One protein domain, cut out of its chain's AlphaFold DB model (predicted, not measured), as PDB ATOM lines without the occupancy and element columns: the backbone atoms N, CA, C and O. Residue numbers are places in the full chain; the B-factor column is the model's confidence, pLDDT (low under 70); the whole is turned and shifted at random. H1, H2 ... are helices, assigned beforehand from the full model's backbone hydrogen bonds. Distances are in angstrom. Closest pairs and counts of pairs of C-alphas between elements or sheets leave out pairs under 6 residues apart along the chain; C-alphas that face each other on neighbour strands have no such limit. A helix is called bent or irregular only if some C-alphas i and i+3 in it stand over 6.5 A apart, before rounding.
ATOM      1  N   GLU A  83      -7.366 -16.348 -23.673       72.31
ATOM      2  CA  GLU A  83      -6.051 -16.493 -24.313       72.31
ATOM      3  C   GLU A  83      -5.505 -17.923 -24.168       72.31
ATOM      4  O   GLU A  83      -4.797 -18.389 -25.063       72.31
ATOM      5  N   CYS A  84      -5.941 -18.658 -23.138       79.50
ATOM      6  CA  CYS A  84      -5.665 -20.083 -22.966       79.50
ATOM      7  C   CYS A  84      -6.113 -20.963 -24.132       79.50
ATOM      8  O   CYS A  84      -5.415 -21.913 -24.483       79.50
ATOM      9  N   SER A  85      -7.245 -20.638 -24.764       78.88
ATOM     10  CA  SER A  85      -7.796 -21.430 -25.875       78.88
ATOM     11  C   SER A  85      -6.936 -21.386 -27.144       78.88
ATOM     12  O   SER A  85      -7.178 -22.141 -28.077       78.88
ATOM     13  N   ARG A  86      -5.922 -20.509 -27.192       82.56
ATOM     14  CA  ARG A  86      -5.007 -20.366 -28.335       82.56
ATOM     15  C   ARG A  86      -3.768 -21.250 -28.251       82.56
ATOM     16  O   ARG A  86      -2.980 -21.256 -29.192       82.56
ATOM     17  N   ILE A  87      -3.554 -21.939 -27.130       86.94
ATOM     18  CA  ILE A  87      -2.445 -22.881 -26.994       86.94
ATOM     19  C   ILE A  87      -2.903 -24.210 -27.581       86.94
ATOM     20  O   ILE A  87      -3.608 -24.976 -26.923       86.94
ATOM     21  N   GLU A  88      -2.511 -24.455 -28.827       89.12
ATOM     22  CA  GLU A  88      -2.851 -25.663 -29.567       89.12
ATOM     23  C   GLU A  88      -1.606 -26.395 -30.076       89.12
ATOM     24  O   GLU A  88      -0.592 -25.772 -30.389       89.12
ATOM     25  N   ALA A  89      -1.700 -27.720 -30.167       87.44
ATOM     26  CA  ALA A  89      -0.758 -28.560 -30.901       87.44
ATOM     27  C   ALA A  89      -1.551 -29.325 -31.960       87.44
ATOM     28  O   ALA A  89      -2.551 -29.961 -31.633       87.44
ATOM     29  N   ASP A  90      -1.167 -29.189 -33.231       87.12
ATOM     30  CA  ASP A  90      -1.875 -29.789 -34.374       87.12
ATOM     31  C   ASP A  90      -3.392 -29.498 -34.404       87.12
ATOM     32  O   ASP A  90      -4.211 -30.336 -34.781       87.12
ATOM     33  N   GLY A  91      -3.779 -28.280 -34.004       86.00
ATOM     34  CA  GLY A  91      -5.179 -27.837 -33.953       86.00
ATOM     35  C   GLY A  91      -5.970 -28.361 -32.748       86.00
ATOM     36  O   GLY A  91      -7.193 -28.220 -32.709       86.00
ATOM     37  N   VAL A  92      -5.296 -28.975 -31.773       85.69
ATOM     38  CA  VAL A  92      -5.901 -29.470 -30.536       85.69
ATOM     39  C   VAL A  92      -5.640 -28.479 -29.396       85.69
ATOM     40  O   VAL A  92      -4.475 -28.279 -29.043       85.69
ATOM     41  N   PRO A  93      -6.675 -27.875 -28.778       89.31
ATOM     42  CA  PRO A  93      -6.510 -26.894 -27.707       89.31
ATOM     43  C   PRO A  93      -6.059 -27.572 -26.404       89.31
ATOM     44  O   PRO A  93      -6.851 -28.146 -25.656       89.31
ATOM     45  N   LEU A  94      -4.764 -27.483 -26.101       91.69
ATOM     46  CA  LEU A  94      -4.136 -28.200 -24.986       91.69
ATOM     47  C   LEU A  94      -4.689 -27.779 -23.617       91.69
ATOM     48  O   LEU A  94      -4.799 -28.603 -22.712       91.69
ATOM     49  N   ALA A  95      -5.051 -26.504 -23.453       88.31
ATOM     50  CA  ALA A  95      -5.599 -25.998 -22.195       88.31
ATOM     51  C   ALA A  95      -7.016 -26.533 -21.914       88.31
ATOM     52  O   ALA A  95      -7.345 -26.815 -20.762       88.31
ATOM     53  N   GLU A  96      -7.835 -26.710 -22.956       89.19
ATOM     54  CA  GLU A  96      -9.174 -27.300 -22.832       89.19
ATOM     55  C   GLU A  96      -9.078 -28.791 -22.497       89.19
ATOM     56  O   GLU A  96      -9.778 -29.254 -21.599       89.19
ATOM     57  N   LEU A  97      -8.133 -29.512 -23.116       90.12
ATOM     58  CA  LEU A  97      -7.847 -30.903 -22.758       90.12
ATOM     59  C   LEU A  97      -7.398 -31.057 -21.304       90.12
ATOM     60  O   LEU A  97      -7.812 -32.000 -20.634       90.12
ATOM     61  N   LEU A  98      -6.560 -30.145 -20.794       92.94
ATOM     62  CA  LEU A  98      -6.119 -30.196 -19.398       92.94
ATOM     63  C   LEU A  98      -7.303 -29.999 -18.450       92.94
ATOM     64  O   LEU A  98      -7.392 -30.672 -17.423       92.94
ATOM     65  N   LEU A  99      -8.207 -29.084 -18.797       90.25
ATOM     66  CA  LEU A  99      -9.399 -28.803 -18.016       90.25
ATOM     67  C   LEU A  99     -10.368 -29.995 -18.016       90.25
ATOM     68  O   LEU A  99     -10.769 -30.445 -16.943       90.25
ATOM     69  N   GLU A 100     -10.669 -30.556 -19.189       89.19
ATOM     70  CA  GLU A 100     -11.513 -31.748 -19.326       89.19
ATOM     71  C   GLU A 100     -10.905 -32.951 -18.596       89.19
ATOM     72  O   GLU A 100     -11.605 -33.674 -17.879       89.19
ATOM     73  N   ALA A 101      -9.590 -33.149 -18.715       88.50
ATOM     74  CA  ALA A 101      -8.893 -34.192 -17.981       88.50
ATOM     75  C   ALA A 101      -9.053 -33.987 -16.473       88.50
ATOM     76  O   ALA A 101      -9.420 -34.927 -15.775       88.50
ATOM     77  N   ALA A 102      -8.842 -32.764 -15.977       88.88
ATOM     78  CA  ALA A 102      -8.915 -32.434 -14.560       88.88
ATOM     79  C   ALA A 102     -10.320 -32.590 -13.951       88.88
ATOM     80  O   ALA A 102     -10.434 -32.957 -12.779       88.88
ATOM     81  N   GLU A 103     -11.378 -32.339 -14.726       88.25
ATOM     82  CA  GLU A 103     -12.772 -32.584 -14.326       88.25
ATOM     83  C   GLU A 103     -13.087 -34.077 -14.196       88.25
ATOM     84  O   GLU A 103     -13.835 -34.476 -13.302       88.25
ATOM     85  N   ASN A 104     -12.475 -34.901 -15.049       87.19
ATOM     86  CA  ASN A 104     -12.693 -36.345 -15.109       87.19
ATOM     87  C   ASN A 104     -11.629 -37.162 -14.355       87.19
ATOM     88  O   ASN A 104     -11.603 -38.391 -14.464       87.19
ATOM     89  N   LEU A 105     -10.742 -36.510 -13.597       84.56
ATOM     90  CA  LEU A 105      -9.679 -37.203 -12.877       84.56
ATOM     91  C   LEU A 105     -10.259 -38.187 -11.845       84.56
ATOM     92  O   LEU A 105     -11.148 -37.820 -11.066       84.56
ATOM     93  N   PRO A 106      -9.733 -39.424 -11.776       82.44
ATOM     94  CA  PRO A 106     -10.092 -40.353 -10.717       82.44
ATOM     95  C   PRO A 106      -9.713 -39.780  -9.345       82.44
ATOM     96  O   PRO A 106      -8.813 -38.950  -9.220       82.44
ATOM     97  N   ALA A 107     -10.358 -40.281  -8.285       77.75
ATOM     98  CA  ALA A 107     -10.046 -39.884  -6.908       77.75
ATOM     99  C   ALA A 107      -8.560 -40.091  -6.542       77.75
ATOM    100  O   ALA A 107      -8.049 -39.426  -5.643       77.75
ATOM    101  N   ASN A 108      -7.878 -41.005  -7.238       80.31
ATOM    102  CA  ASN A 108      -6.440 -41.202  -7.165       80.31
ATOM    103  C   ASN A 108      -5.790 -40.808  -8.499       80.31
ATOM    104  O   ASN A 108      -5.768 -41.599  -9.437       80.31
ATOM    105  N   ILE A 109      -5.215 -39.605  -8.578       81.12
ATOM    106  CA  ILE A 109      -4.610 -39.084  -9.820       81.12
ATOM    107  C   ILE A 109      -3.445 -39.951 -10.318       81.12
ATOM    108  O   ILE A 109      -3.167 -39.964 -11.513       81.12
ATOM    109  N   SER A 110      -2.792 -40.742  -9.460       79.69
ATOM    110  CA  SER A 110      -1.757 -41.681  -9.928       79.69
ATOM    111  C   SER A 110      -2.273 -42.746 -10.908       79.69
ATOM    112  O   SER A 110      -1.473 -43.347 -11.620       79.69
ATOM    113  N   GLU A 111      -3.592 -42.949 -10.983       86.12
ATOM    114  CA  GLU A 111      -4.265 -43.842 -11.936       86.12
ATOM    115  C   GLU A 111      -4.715 -43.117 -13.217       86.12
ATOM    116  O   GLU A 111      -5.360 -43.719 -14.075       86.12
ATOM    117  N   ALA A 112      -4.399 -41.826 -13.360       88.69
ATOM    118  CA  ALA A 112      -4.717 -41.071 -14.562       88.69
ATOM    119  C   ALA A 112      -4.001 -41.664 -15.796       88.69
ATOM    120  O   ALA A 112      -2.870 -42.150 -15.680       88.69
ATOM    121  N   PRO A 113      -4.623 -41.600 -16.988       92.56
ATOM    122  CA  PRO A 113      -3.991 -42.034 -18.230       92.56
ATOM    123  C   PRO A 113      -2.627 -41.365 -18.450       92.56
ATOM    124  O   PRO A 113      -2.434 -40.199 -18.096       92.56
ATOM    125  N   ALA A 114      -1.686 -42.081 -19.072       91.31
ATOM    126  CA  ALA A 114      -0.325 -41.588 -19.306       91.31
ATOM    127  C   ALA A 114      -0.303 -40.244 -20.059       91.31
ATOM    128  O   ALA A 114       0.510 -39.381 -19.741       91.31
ATOM    129  N   GLN A 115      -1.252 -40.046 -20.974       90.06
ATOM    130  CA  GLN A 115      -1.436 -38.818 -21.745       90.06
ATOM    131  C   GLN A 115      -1.812 -37.623 -20.858       90.06
ATOM    132  O   GLN A 115      -1.330 -36.515 -21.063       90.06
ATOM    133  N   VAL A 116      -2.633 -37.841 -19.823       91.19
ATOM    134  CA  VAL A 116      -2.985 -36.788 -18.858       91.19
ATOM    135  C   VAL A 116      -1.765 -36.415 -18.020       91.19
ATOM    136  O   VAL A 116      -1.509 -35.234 -17.797       91.19
ATOM    137  N   LEU A 117      -0.975 -37.404 -17.589       92.12
ATOM    138  CA  LEU A 117       0.266 -37.156 -16.849       92.12
ATOM    139  C   LEU A 117       1.294 -36.398 -17.698       92.12
ATOM    140  O   LEU A 117       2.014 -35.547 -17.182       92.12
ATOM    141  N   GLU A 118       1.362 -36.697 -18.990       93.75
ATOM    142  CA  GLU A 118       2.204 -35.991 -19.948       93.75
ATOM    143  C   GLU A 118       1.745 -34.549 -20.168       93.75
ATOM    144  O   GLU A 118       2.564 -33.635 -20.108       93.75
ATOM    145  N   LEU A 119       0.437 -34.321 -20.297       94.38
ATOM    146  CA  LEU A 119      -0.138 -32.981 -20.401       94.38
ATOM    147  C   LEU A 119       0.126 -32.146 -19.138       94.38
ATOM    148  O   LEU A 119       0.517 -30.983 -19.231       94.38
ATOM    149  N   VAL A 120      -0.019 -32.746 -17.951       94.44
ATOM    150  CA  VAL A 120       0.336 -32.104 -16.676       94.44
ATOM    151  C   VAL A 120       1.822 -31.728 -16.662       94.44
ATOM    152  O   VAL A 120       2.146 -30.586 -16.352       94.44
ATOM    153  N   ARG A 121       2.719 -32.638 -17.068       93.81
ATOM    154  CA  ARG A 121       4.165 -32.357 -17.155       93.81
ATOM    155  C   ARG A 121       4.499 -31.276 -18.174       93.81
ATOM    156  O   ARG A 121       5.395 -30.480 -17.921       93.81
ATOM    157  N   PHE A 122       3.803 -31.230 -19.308       94.38
ATOM    158  CA  PHE A 122       3.986 -30.183 -20.310       94.38
ATOM    159  C   PHE A 122       3.681 -28.803 -19.714       94.38
ATOM    160  O   PHE A 122       4.512 -27.899 -19.795       94.38
ATOM    161  N   PHE A 123       2.532 -28.656 -19.045       93.44
ATOM    162  CA  PHE A 123       2.134 -27.379 -18.452       93.44
ATOM    163  C   PHE A 123       2.923 -27.000 -17.187       93.44
ATOM    164  O   PHE A 123       3.027 -25.809 -16.885       93.44
ATOM    165  N   SER A 124       3.499 -27.966 -16.461       92.75
ATOM    166  CA  SER A 124       4.347 -27.704 -15.287       92.75
ATOM    167  C   SER A 124       5.853 -27.604 -15.594       92.75
ATOM    168  O   SER A 124       6.623 -27.100 -14.761       92.75
ATOM    169  N   SER A 125       6.271 -28.017 -16.799       91.38
ATOM    170  CA  SER A 125       7.656 -28.021 -17.289       91.38
ATOM    171  C   SER A 125       8.326 -26.660 -17.127       91.38
ATOM    172  O   SER A 125       7.745 -25.631 -17.464       91.38
ATOM    173  N   GLU A 126       9.574 -26.652 -16.650       87.25
ATOM    174  CA  GLU A 126      10.397 -25.440 -16.566       87.25
ATOM    175  C   GLU A 126      10.726 -24.843 -17.939       87.25
ATOM    176  O   GLU A 126      10.778 -23.618 -18.061       87.25
ATOM    177  N   ASP A 127      10.870 -25.680 -18.968       87.44
ATOM    178  CA  ASP A 127      11.300 -25.260 -20.306       87.44
ATOM    179  C   ASP A 127      10.222 -24.434 -21.025       87.44
ATOM    180  O   ASP A 127      10.513 -23.430 -21.678       87.44
ATOM    181  N   HIS A 128       8.953 -24.814 -20.850       87.25
ATOM    182  CA  HIS A 128       7.800 -24.159 -21.485       87.25
ATOM    183  C   HIS A 128       7.167 -23.079 -20.600       87.25
ATOM    184  O   HIS A 128       6.417 -22.219 -21.072       87.25
ATOM    185  N   ARG A 129       7.513 -23.082 -19.312       83.56
ATOM    186  CA  ARG A 129       6.965 -22.242 -18.246       83.56
ATOM    187  C   ARG A 129       6.819 -20.771 -18.603       83.56
ATOM    188  O   ARG A 129       5.751 -20.197 -18.423       83.56
ATOM    189  N   THR A 130       7.886 -20.144 -19.096       82.44
ATOM    190  CA  THR A 130       7.889 -18.702 -19.390       82.44
ATOM    191  C   THR A 130       6.924 -18.355 -20.520       82.44
ATOM    192  O   THR A 130       6.252 -17.328 -20.460       82.44
ATOM    193  N   PHE A 131       6.832 -19.215 -21.537       86.25
ATOM    194  CA  PHE A 131       5.888 -19.036 -22.636       86.25
ATOM    195  C   PHE A 131       4.447 -19.240 -22.156       86.25
ATOM    196  O   PHE A 131       3.600 -18.377 -22.396       86.25
ATOM    197  N   LEU A 132       4.193 -20.336 -21.436       88.25
ATOM    198  CA  LEU A 132       2.863 -20.696 -20.950       88.25
ATOM    199  C   LEU A 132       2.332 -19.689 -19.924       88.25
ATOM    200  O   LEU A 132       1.171 -19.312 -20.008       88.25
ATOM    201  N   LEU A 133       3.163 -19.160 -19.024       83.69
ATOM    202  CA  LEU A 133       2.753 -18.103 -18.090       83.69
ATOM    203  C   LEU A 133       2.322 -16.807 -18.789       83.69
ATOM    204  O   LEU A 133       1.471 -16.091 -18.272       83.69
ATOM    205  N   GLY A 134       2.898 -16.494 -19.952       81.38
ATOM    206  CA  GLY A 134       2.536 -15.299 -20.717       81.38
ATOM    207  C   GLY A 134       1.218 -15.415 -21.492       81.38
ATOM    208  O   GLY A 134       0.758 -14.403 -22.021       81.38
ATOM    209  N   HIS A 135       0.642 -16.620 -21.593       84.12
ATOM    210  CA  HIS A 135      -0.506 -16.908 -22.468       84.12
ATOM    211  C   HIS A 135      -1.636 -17.688 -21.779       84.12
ATOM    212  O   HIS A 135      -2.801 -17.400 -22.024       84.12
ATOM    213  N   CYS A 136      -1.308 -18.658 -20.925       88.44
ATOM    214  CA  CYS A 136      -2.257 -19.448 -20.138       88.44
ATOM    215  C   CYS A 136      -1.736 -19.800 -18.728       88.44
ATOM    216  O   CYS A 136      -1.522 -20.967 -18.375       88.44
ATOM    217  N   PRO A 137      -1.516 -18.791 -17.884       86.25
ATOM    218  CA  PRO A 137      -1.075 -18.982 -16.503       86.25
ATOM    219  C   PRO A 137      -2.040 -19.816 -15.627       86.25
ATOM    220  O   PRO A 137      -1.584 -20.467 -14.688       86.25
ATOM    221  N   GLN A 138      -3.341 -19.876 -15.947       86.94
ATOM    222  CA  GLN A 138      -4.326 -20.744 -15.279       86.94
ATOM    223  C   GLN A 138      -3.989 -22.231 -15.462       86.94
ATOM    224  O   GLN A 138      -4.030 -22.992 -14.494       86.94
ATOM    225  N   ALA A 139      -3.631 -22.640 -16.686       90.94
ATOM    226  CA  ALA A 139      -3.267 -24.024 -16.985       90.94
ATOM    227  C   ALA A 139      -1.968 -24.423 -16.286       90.94
ATOM    228  O   ALA A 139      -1.891 -25.513 -15.727       90.94
ATOM    229  N   VAL A 140      -0.979 -23.522 -16.245       91.50
ATOM    230  CA  VAL A 140       0.268 -23.738 -15.491       91.50
ATOM    231  C   VAL A 140      -0.039 -23.938 -14.008       91.50
ATOM    232  O   VAL A 140       0.425 -24.904 -13.406       91.50
ATOM    233  N   ALA A 141      -0.860 -23.062 -13.417       90.00
ATOM    234  CA  ALA A 141      -1.237 -23.178 -12.013       90.00
ATOM    235  C   ALA A 141      -1.967 -24.499 -11.726       90.00
ATOM    236  O   ALA A 141      -1.616 -25.199 -10.776       90.00
ATOM    237  N   LEU A 142      -2.937 -24.877 -12.567       92.00
ATOM    238  CA  LEU A 142      -3.643 -26.150 -12.447       92.00
ATOM    239  C   LEU A 142      -2.683 -27.340 -12.559       92.00
ATOM    240  O   LEU A 142      -2.729 -28.232 -11.717       92.00
ATOM    241  N   ALA A 143      -1.792 -27.343 -13.547       93.81
ATOM    242  CA  ALA A 143      -0.834 -28.421 -13.754       93.81
ATOM    243  C   ALA A 143       0.115 -28.594 -12.563       93.81
ATOM    244  O   ALA A 143       0.312 -29.717 -12.109       93.81
ATOM    245  N   VAL A 144       0.629 -27.503 -11.985       92.50
ATOM    246  CA  VAL A 144       1.479 -27.581 -10.784       92.50
ATOM    247  C   VAL A 144       0.699 -28.113  -9.576       92.50
ATOM    248  O   VAL A 144       1.232 -28.914  -8.808       92.50
ATOM    249  N   LEU A 145      -0.577 -27.735  -9.411       90.62
ATOM    250  CA  LEU A 145      -1.431 -28.299  -8.356       90.62
ATOM    251  C   LEU A 145      -1.663 -29.806  -8.552       90.62
ATOM    252  O   LEU A 145      -1.571 -30.569  -7.590       90.62
ATOM    253  N   LEU A 146      -1.946 -30.240  -9.782       91.62
ATOM    254  CA  LEU A 146      -2.142 -31.654 -10.109       91.62
ATOM    255  C   LEU A 146      -0.847 -32.455  -9.940       91.62
ATOM    256  O   LEU A 146      -0.878 -33.561  -9.409       91.62
ATOM    257  N   GLU A 147       0.301 -31.893 -10.319       91.62
ATOM    258  CA  GLU A 147       1.606 -32.517 -10.110       91.62
ATOM    259  C   GLU A 147       1.920 -32.687  -8.617       91.62
ATOM    260  O   GLU A 147       2.368 -33.758  -8.202       91.62
ATOM    261  N   ALA A 148       1.625 -31.678  -7.792       89.25
ATOM    262  CA  ALA A 148       1.757 -31.776  -6.340       89.25
ATOM    263  C   ALA A 148       0.902 -32.918  -5.772       89.25
ATOM    264  O   ALA A 148       1.360 -33.678  -4.919       89.25
ATOM    265  N   GLU A 149      -0.327 -33.062  -6.273       88.38
ATOM    266  CA  GLU A 149      -1.255 -34.118  -5.870       88.38
ATOM    267  C   GLU A 149      -0.765 -35.510  -6.299       88.38
ATOM    268  O   GLU A 149      -0.799 -36.447  -5.500       88.38
ATOM    269  N   ILE A 150      -0.217 -35.636  -7.514       88.06
ATOM    270  CA  ILE A 150       0.428 -36.868  -7.996       88.06
ATOM    271  C   ILE A 150       1.598 -37.240  -7.087       88.06
ATOM    272  O   ILE A 150       1.712 -38.393  -6.678       88.06
ATOM    273  N   GLN A 151       2.449 -36.278  -6.728       86.19
ATOM    274  CA  GLN A 151       3.624 -36.525  -5.890       86.19
ATOM    275  C   GLN A 151       3.277 -36.805  -4.415       86.19
ATOM    276  O   GLN A 151       4.064 -37.450  -3.724       86.19
ATOM    277  N   ALA A 152       2.109 -36.365  -3.936       80.12
ATOM    278  CA  ALA A 152       1.643 -36.567  -2.563       80.12
ATOM    279  C   ALA A 152       1.015 -37.958  -2.298       80.12
ATOM    280  O   ALA A 152       0.587 -38.238  -1.176       80.12
ATOM    281  N   THR A 153       0.953 -38.845  -3.299       74.31
ATOM    282  CA  THR A 153       0.396 -40.206  -3.163       74.31
ATOM    283  C   THR A 153       1.177 -41.102  -2.169       74.31
ATOM    284  O   THR A 153       2.347 -40.855  -1.875       74.31
ATOM    285  N   PRO A 154       0.543 -42.145  -1.579       55.81
ATOM    286  CA  PRO A 154       0.632 -42.503  -0.149       55.81
ATOM    287  C   PRO A 154       1.937 -43.110   0.394       55.81
ATOM    288  O   PRO A 154       1.916 -43.681   1.487       55.81
ATOM    289  N   ALA A 155       3.066 -43.043  -0.309       54.41
ATOM    290  CA  ALA A 155       4.269 -43.755   0.129       54.41
ATOM    291  C   ALA A 155       4.819 -43.248   1.483       54.41
ATOM    292  O   ALA A 155       5.438 -44.023   2.210       54.41
ATOM    293  N   SER A 156       4.540 -41.998   1.882       55.66
ATOM    294  CA  SER A 156       4.613 -41.569   3.286       55.66
ATOM    295  C   SER A 156       3.886 -40.237   3.509       55.66
ATOM    296  O   SER A 156       4.040 -39.307   2.725       55.66
ATOM    297  N   LEU A 157       3.160 -40.108   4.627       59.34
ATOM    298  CA  LEU A 157       2.595 -38.829   5.098       59.34
ATOM    299  C   LEU A 157       3.655 -37.716   5.232       59.34
ATOM    300  O   LEU A 157       3.311 -36.546   5.145       59.34
ATOM    301  N   ALA A 158       4.929 -38.077   5.418       64.38
ATOM    302  CA  ALA A 158       6.037 -37.128   5.494       64.38
ATOM    303  C   ALA A 158       6.405 -36.519   4.127       64.38
ATOM    304  O   ALA A 158       6.797 -35.362   4.068       64.38
ATOM    305  N   GLY A 159       6.247 -37.265   3.026       69.81
ATOM    306  CA  GLY A 159       6.570 -36.778   1.679       69.81
ATOM    307  C   GLY A 159       5.500 -35.871   1.065       69.81
ATOM    308  O   GLY A 159       5.800 -35.109   0.147       69.81
ATOM    309  N   ALA A 160       4.265 -35.928   1.571       75.88
ATOM    310  CA  ALA A 160       3.164 -35.107   1.073       75.88
ATOM    311  C   ALA A 160       3.385 -33.614   1.369       75.88
ATOM    312  O   ALA A 160       3.229 -32.785   0.473       75.88
ATOM    313  N   ASP A 161       3.821 -33.275   2.586       79.31
ATOM    314  CA  ASP A 161       4.114 -31.888   2.960       79.31
ATOM    315  C   ASP A 161       5.290 -31.323   2.138       79.31
ATOM    316  O   ASP A 161       5.225 -30.181   1.684       79.31
ATOM    317  N   ASP A 162       6.316 -32.136   1.857       83.12
ATOM    318  CA  ASP A 162       7.461 -31.750   1.020       83.12
ATOM    319  C   ASP A 162       7.071 -31.537  -0.453       83.12
ATOM    320  O   ASP A 162       7.576 -30.626  -1.117       83.12
ATOM    321  N   ALA A 163       6.180 -32.369  -1.002       84.25
ATOM    322  CA  ALA A 163       5.655 -32.194  -2.357       84.25
ATOM    323  C   ALA A 163       4.846 -30.896  -2.476       84.25
ATOM    324  O   ALA A 163       5.052 -30.118  -3.409       84.25
ATOM    325  N   VAL A 164       3.989 -30.623  -1.493       84.44
ATOM    326  CA  VAL A 164       3.186 -29.400  -1.467       84.44
ATOM    327  C   VAL A 164       4.057 -28.157  -1.263       84.44
ATOM    328  O   VAL A 164       3.890 -27.180  -1.986       84.44
ATOM    329  N   GLN A 165       5.041 -28.193  -0.360       84.50
ATOM    330  CA  GLN A 165       6.021 -27.112  -0.177       84.50
ATOM    331  C   GLN A 165       6.800 -26.805  -1.463       84.50
ATOM    332  O   GLN A 165       7.006 -25.635  -1.799       84.50
ATOM    333  N   ARG A 166       7.201 -27.839  -2.218       86.25
ATOM    334  CA  ARG A 166       7.851 -27.660  -3.526       86.25
ATOM    335  C   ARG A 166       6.917 -27.003  -4.533       86.25
ATOM    336  O   ARG A 166       7.338 -26.053  -5.184       86.25
ATOM    337  N   ALA A 167       5.664 -27.437  -4.614       86.88
ATOM    338  CA  ALA A 167       4.675 -26.833  -5.502       86.88
ATOM    339  C   ALA A 167       4.377 -25.368  -5.139       86.88
ATOM    340  O   ALA A 167       4.310 -24.517  -6.021       86.88
ATOM    341  N   VAL A 168       4.276 -25.046  -3.846       86.44
ATOM    342  CA  VAL A 168       4.129 -23.666  -3.352       86.44
ATOM    343  C   VAL A 168       5.336 -22.819  -3.743       86.44
ATOM    344  O   VAL A 168       5.166 -21.715  -4.252       86.44
ATOM    345  N   SER A 169       6.548 -23.346  -3.562       87.19
ATOM    346  CA  SER A 169       7.786 -22.652  -3.933       87.19
ATOM    347  C   SER A 169       7.865 -22.416  -5.442       87.19
ATOM    348  O   SER A 169       8.172 -21.308  -5.867       87.19
ATOM    349  N   GLN A 170       7.514 -23.422  -6.250       85.75
ATOM    350  CA  GLN A 170       7.442 -23.302  -7.706       85.75
ATOM    351  C   GLN A 170       6.414 -22.248  -8.124       85.75
ATOM    352  O   GLN A 170       6.742 -21.377  -8.918       85.75
ATOM    353  N   LEU A 171       5.199 -22.277  -7.571       85.62
ATOM    354  CA  LEU A 171       4.153 -21.287  -7.853       85.62
ATOM    355  C   LEU A 171       4.542 -19.872  -7.404       85.62
ATOM    356  O   LEU A 171       4.250 -18.915  -8.113       85.62
ATOM    357  N   SER A 172       5.231 -19.722  -6.273       84.50
ATOM    358  CA  SER A 172       5.745 -18.419  -5.832       84.50
ATOM    359  C   SER A 172       6.851 -17.906  -6.757       84.50
ATOM    360  O   SER A 172       6.848 -16.744  -7.144       84.50
ATOM    361  N   GLU A 173       7.774 -18.771  -7.177       83.31
ATOM    362  CA  GLU A 173       8.837 -18.401  -8.114       83.31
ATOM    363  C   GLU A 173       8.283 -18.069  -9.511       83.31
ATOM    364  O   GLU A 173       8.769 -17.153 -10.178       83.31
ATOM    365  N   LEU A 174       7.244 -18.791  -9.947       76.00
ATOM    366  CA  LEU A 174       6.487 -18.518 -11.171       76.00
ATOM    367  C   LEU A 174       5.946 -17.085 -11.168       76.00
ATOM    368  O   LEU A 174       6.081 -16.372 -12.161       76.00
ATOM    369  N   LEU A 175       5.374 -16.662 -10.040       72.25
ATOM    370  CA  LEU A 175       4.833 -15.320  -9.853       72.25
ATOM    371  C   LEU A 175       5.894 -14.236  -9.849       72.25
ATOM    372  O   LEU A 175       5.710 -13.218 -10.509       72.25
ATOM    373  N   ASP A 176       7.001 -14.465  -9.147       75.69
ATOM    374  CA  ASP A 176       8.096 -13.500  -9.057       75.69
ATOM    375  C   ASP A 176       8.800 -13.301 -10.409       75.69
ATOM    376  O   ASP A 176       9.378 -12.243 -10.663       75.69
ATOM    377  N   LYS A 177       8.734 -14.299 -11.304       71.88
ATOM    378  CA  LYS A 177       9.292 -14.249 -12.668       71.88
ATOM    379  C   LYS A 177       8.306 -13.764 -13.736       71.88
ATOM    380  O   LYS A 177       8.745 -13.336 -14.804       71.88
ATOM    381  N   ALA A 178       7.005 -13.766 -13.457       65.56
ATOM    382  CA  ALA A 178       5.977 -13.224 -14.343       65.56
ATOM    383  C   ALA A 178       5.932 -11.676 -14.519       65.56
ATOM    384  O   ALA A 178       5.342 -11.236 -15.515       65.56
ATOM    385  N   PRO A 179       6.518 -10.801 -13.663       50.84
ATOM    386  CA  PRO A 179       6.268  -9.367 -13.716       50.84
ATOM    387  C   PRO A 179       7.155  -8.704 -14.775       50.84
ATOM    388  O   PRO A 179       8.185  -8.107 -14.487       50.84
ATOM    389  N   SER A 180       6.757  -8.839 -16.039       53.31
ATOM    390  CA  SER A 180       7.145  -7.943 -17.145       53.31
ATOM    391  C   SER A 180       6.376  -8.196 -18.449       53.31
ATOM    392  O   SER A 180       6.593  -7.482 -19.427       53.31
ATOM    393  N   LEU A 181       5.477  -9.187 -18.504       49.44
ATOM    394  CA  LEU A 181       5.020  -9.713 -19.791       49.44
ATOM    395  C   LEU A 181       3.871  -8.971 -20.487       49.44
ATOM    396  O   LEU A 181       3.646  -9.292 -21.649       49.44
TER     397      LEU A 181
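AT A GLANCE: This is residues 83 to 181 of the 718 residues of the protein "ADO2 protein" of Symbiodinium pilosum (UniProt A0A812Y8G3). A helix in the middle, H5, pairs with the longest helix, H6, in a helical hairpin running almost the full length of the domain, while H2 and H3 cross H5 on the side away from H6. H4, a short irregular helix of 8 residues, sits near the end where H5 begins, and the small H1 sits by the start of H2, far from the centre. The printed part has 99 residues with six named helices, H1 to H6 in chain order, and no named strand, and its class is all helix. It is compact, with a radius of gyration of the C-alphas of 13.7 A, and spans 38 by 30 by 19 A.

HOW THE PARTS SIT: H1, residues 83 to 86, touches H2, residues 94 to 103; their closest C-alphas, of Cys 84 and Ala 95, are 6.0 A apart. Between them, residues 88 to 89 pair antiparallel with residues 92 to 93. H3, residues 114 to 124, touches H2, closest at the C-alphas of Ala 101 and Val 116, 6.5 A, at a steep tilt of 63 degrees, opposite ways. H4, residues 126 to 133, is irregular, with C-alphas 127 and 130 7.4 A apart, and H3 and H4 only just touch, only at the corner, with 3 pairs of C-alphas within 8 A. H5, residues 137 to 151, is the hub, touching four helices. It touches H3 closest at the C-alphas of Val 120 and Ala 143, 4.8 A, at a steep tilt of 56 degrees, opposite ways. With residues 139 to 143 alone it touches H2, the C-alphas of Ala 95 and Ala 139 being closest at 6.0 A. H4 and H5 form a hairpin but only just touch, with 3 pairs of C-alphas within 8 A, residue 140 alone of H5 taking part. H6, residues 157 to 177, forms a hairpin with H5 at a shallow tilt of 18 degrees, closest at the C-alphas of Ala 148 and Ala 163, 5.6 A. H6 is apart from H1, H2 and H3. Every O i to N i+4 pair is within hydrogen-bond range in H2, H3 and H5, against 2 of 4 in H4 and 15 of 17 in H6; H1 is too short for such a pair.

IN THESE COORDINATES: H1 begins at C-alpha 83, (-6.051, -16.493, -24.313). H2 is 14.4 A long and H3 15.2 A. H5, 21.0 A long, begins at C-alpha 137, (-1.075, -18.982, -16.503). H6, 31.1 A long, ends at C-alpha 177, (9.292, -14.249, -12.668).

THE WHOLE: The two C-alphas farthest apart, of Gly 91 and Ala 158, are 42.0 A apart. The printed part has no cut and no long link. Its mean pLDDT is 83.6, with residues 154 to 159 and 178 to 181 under 70.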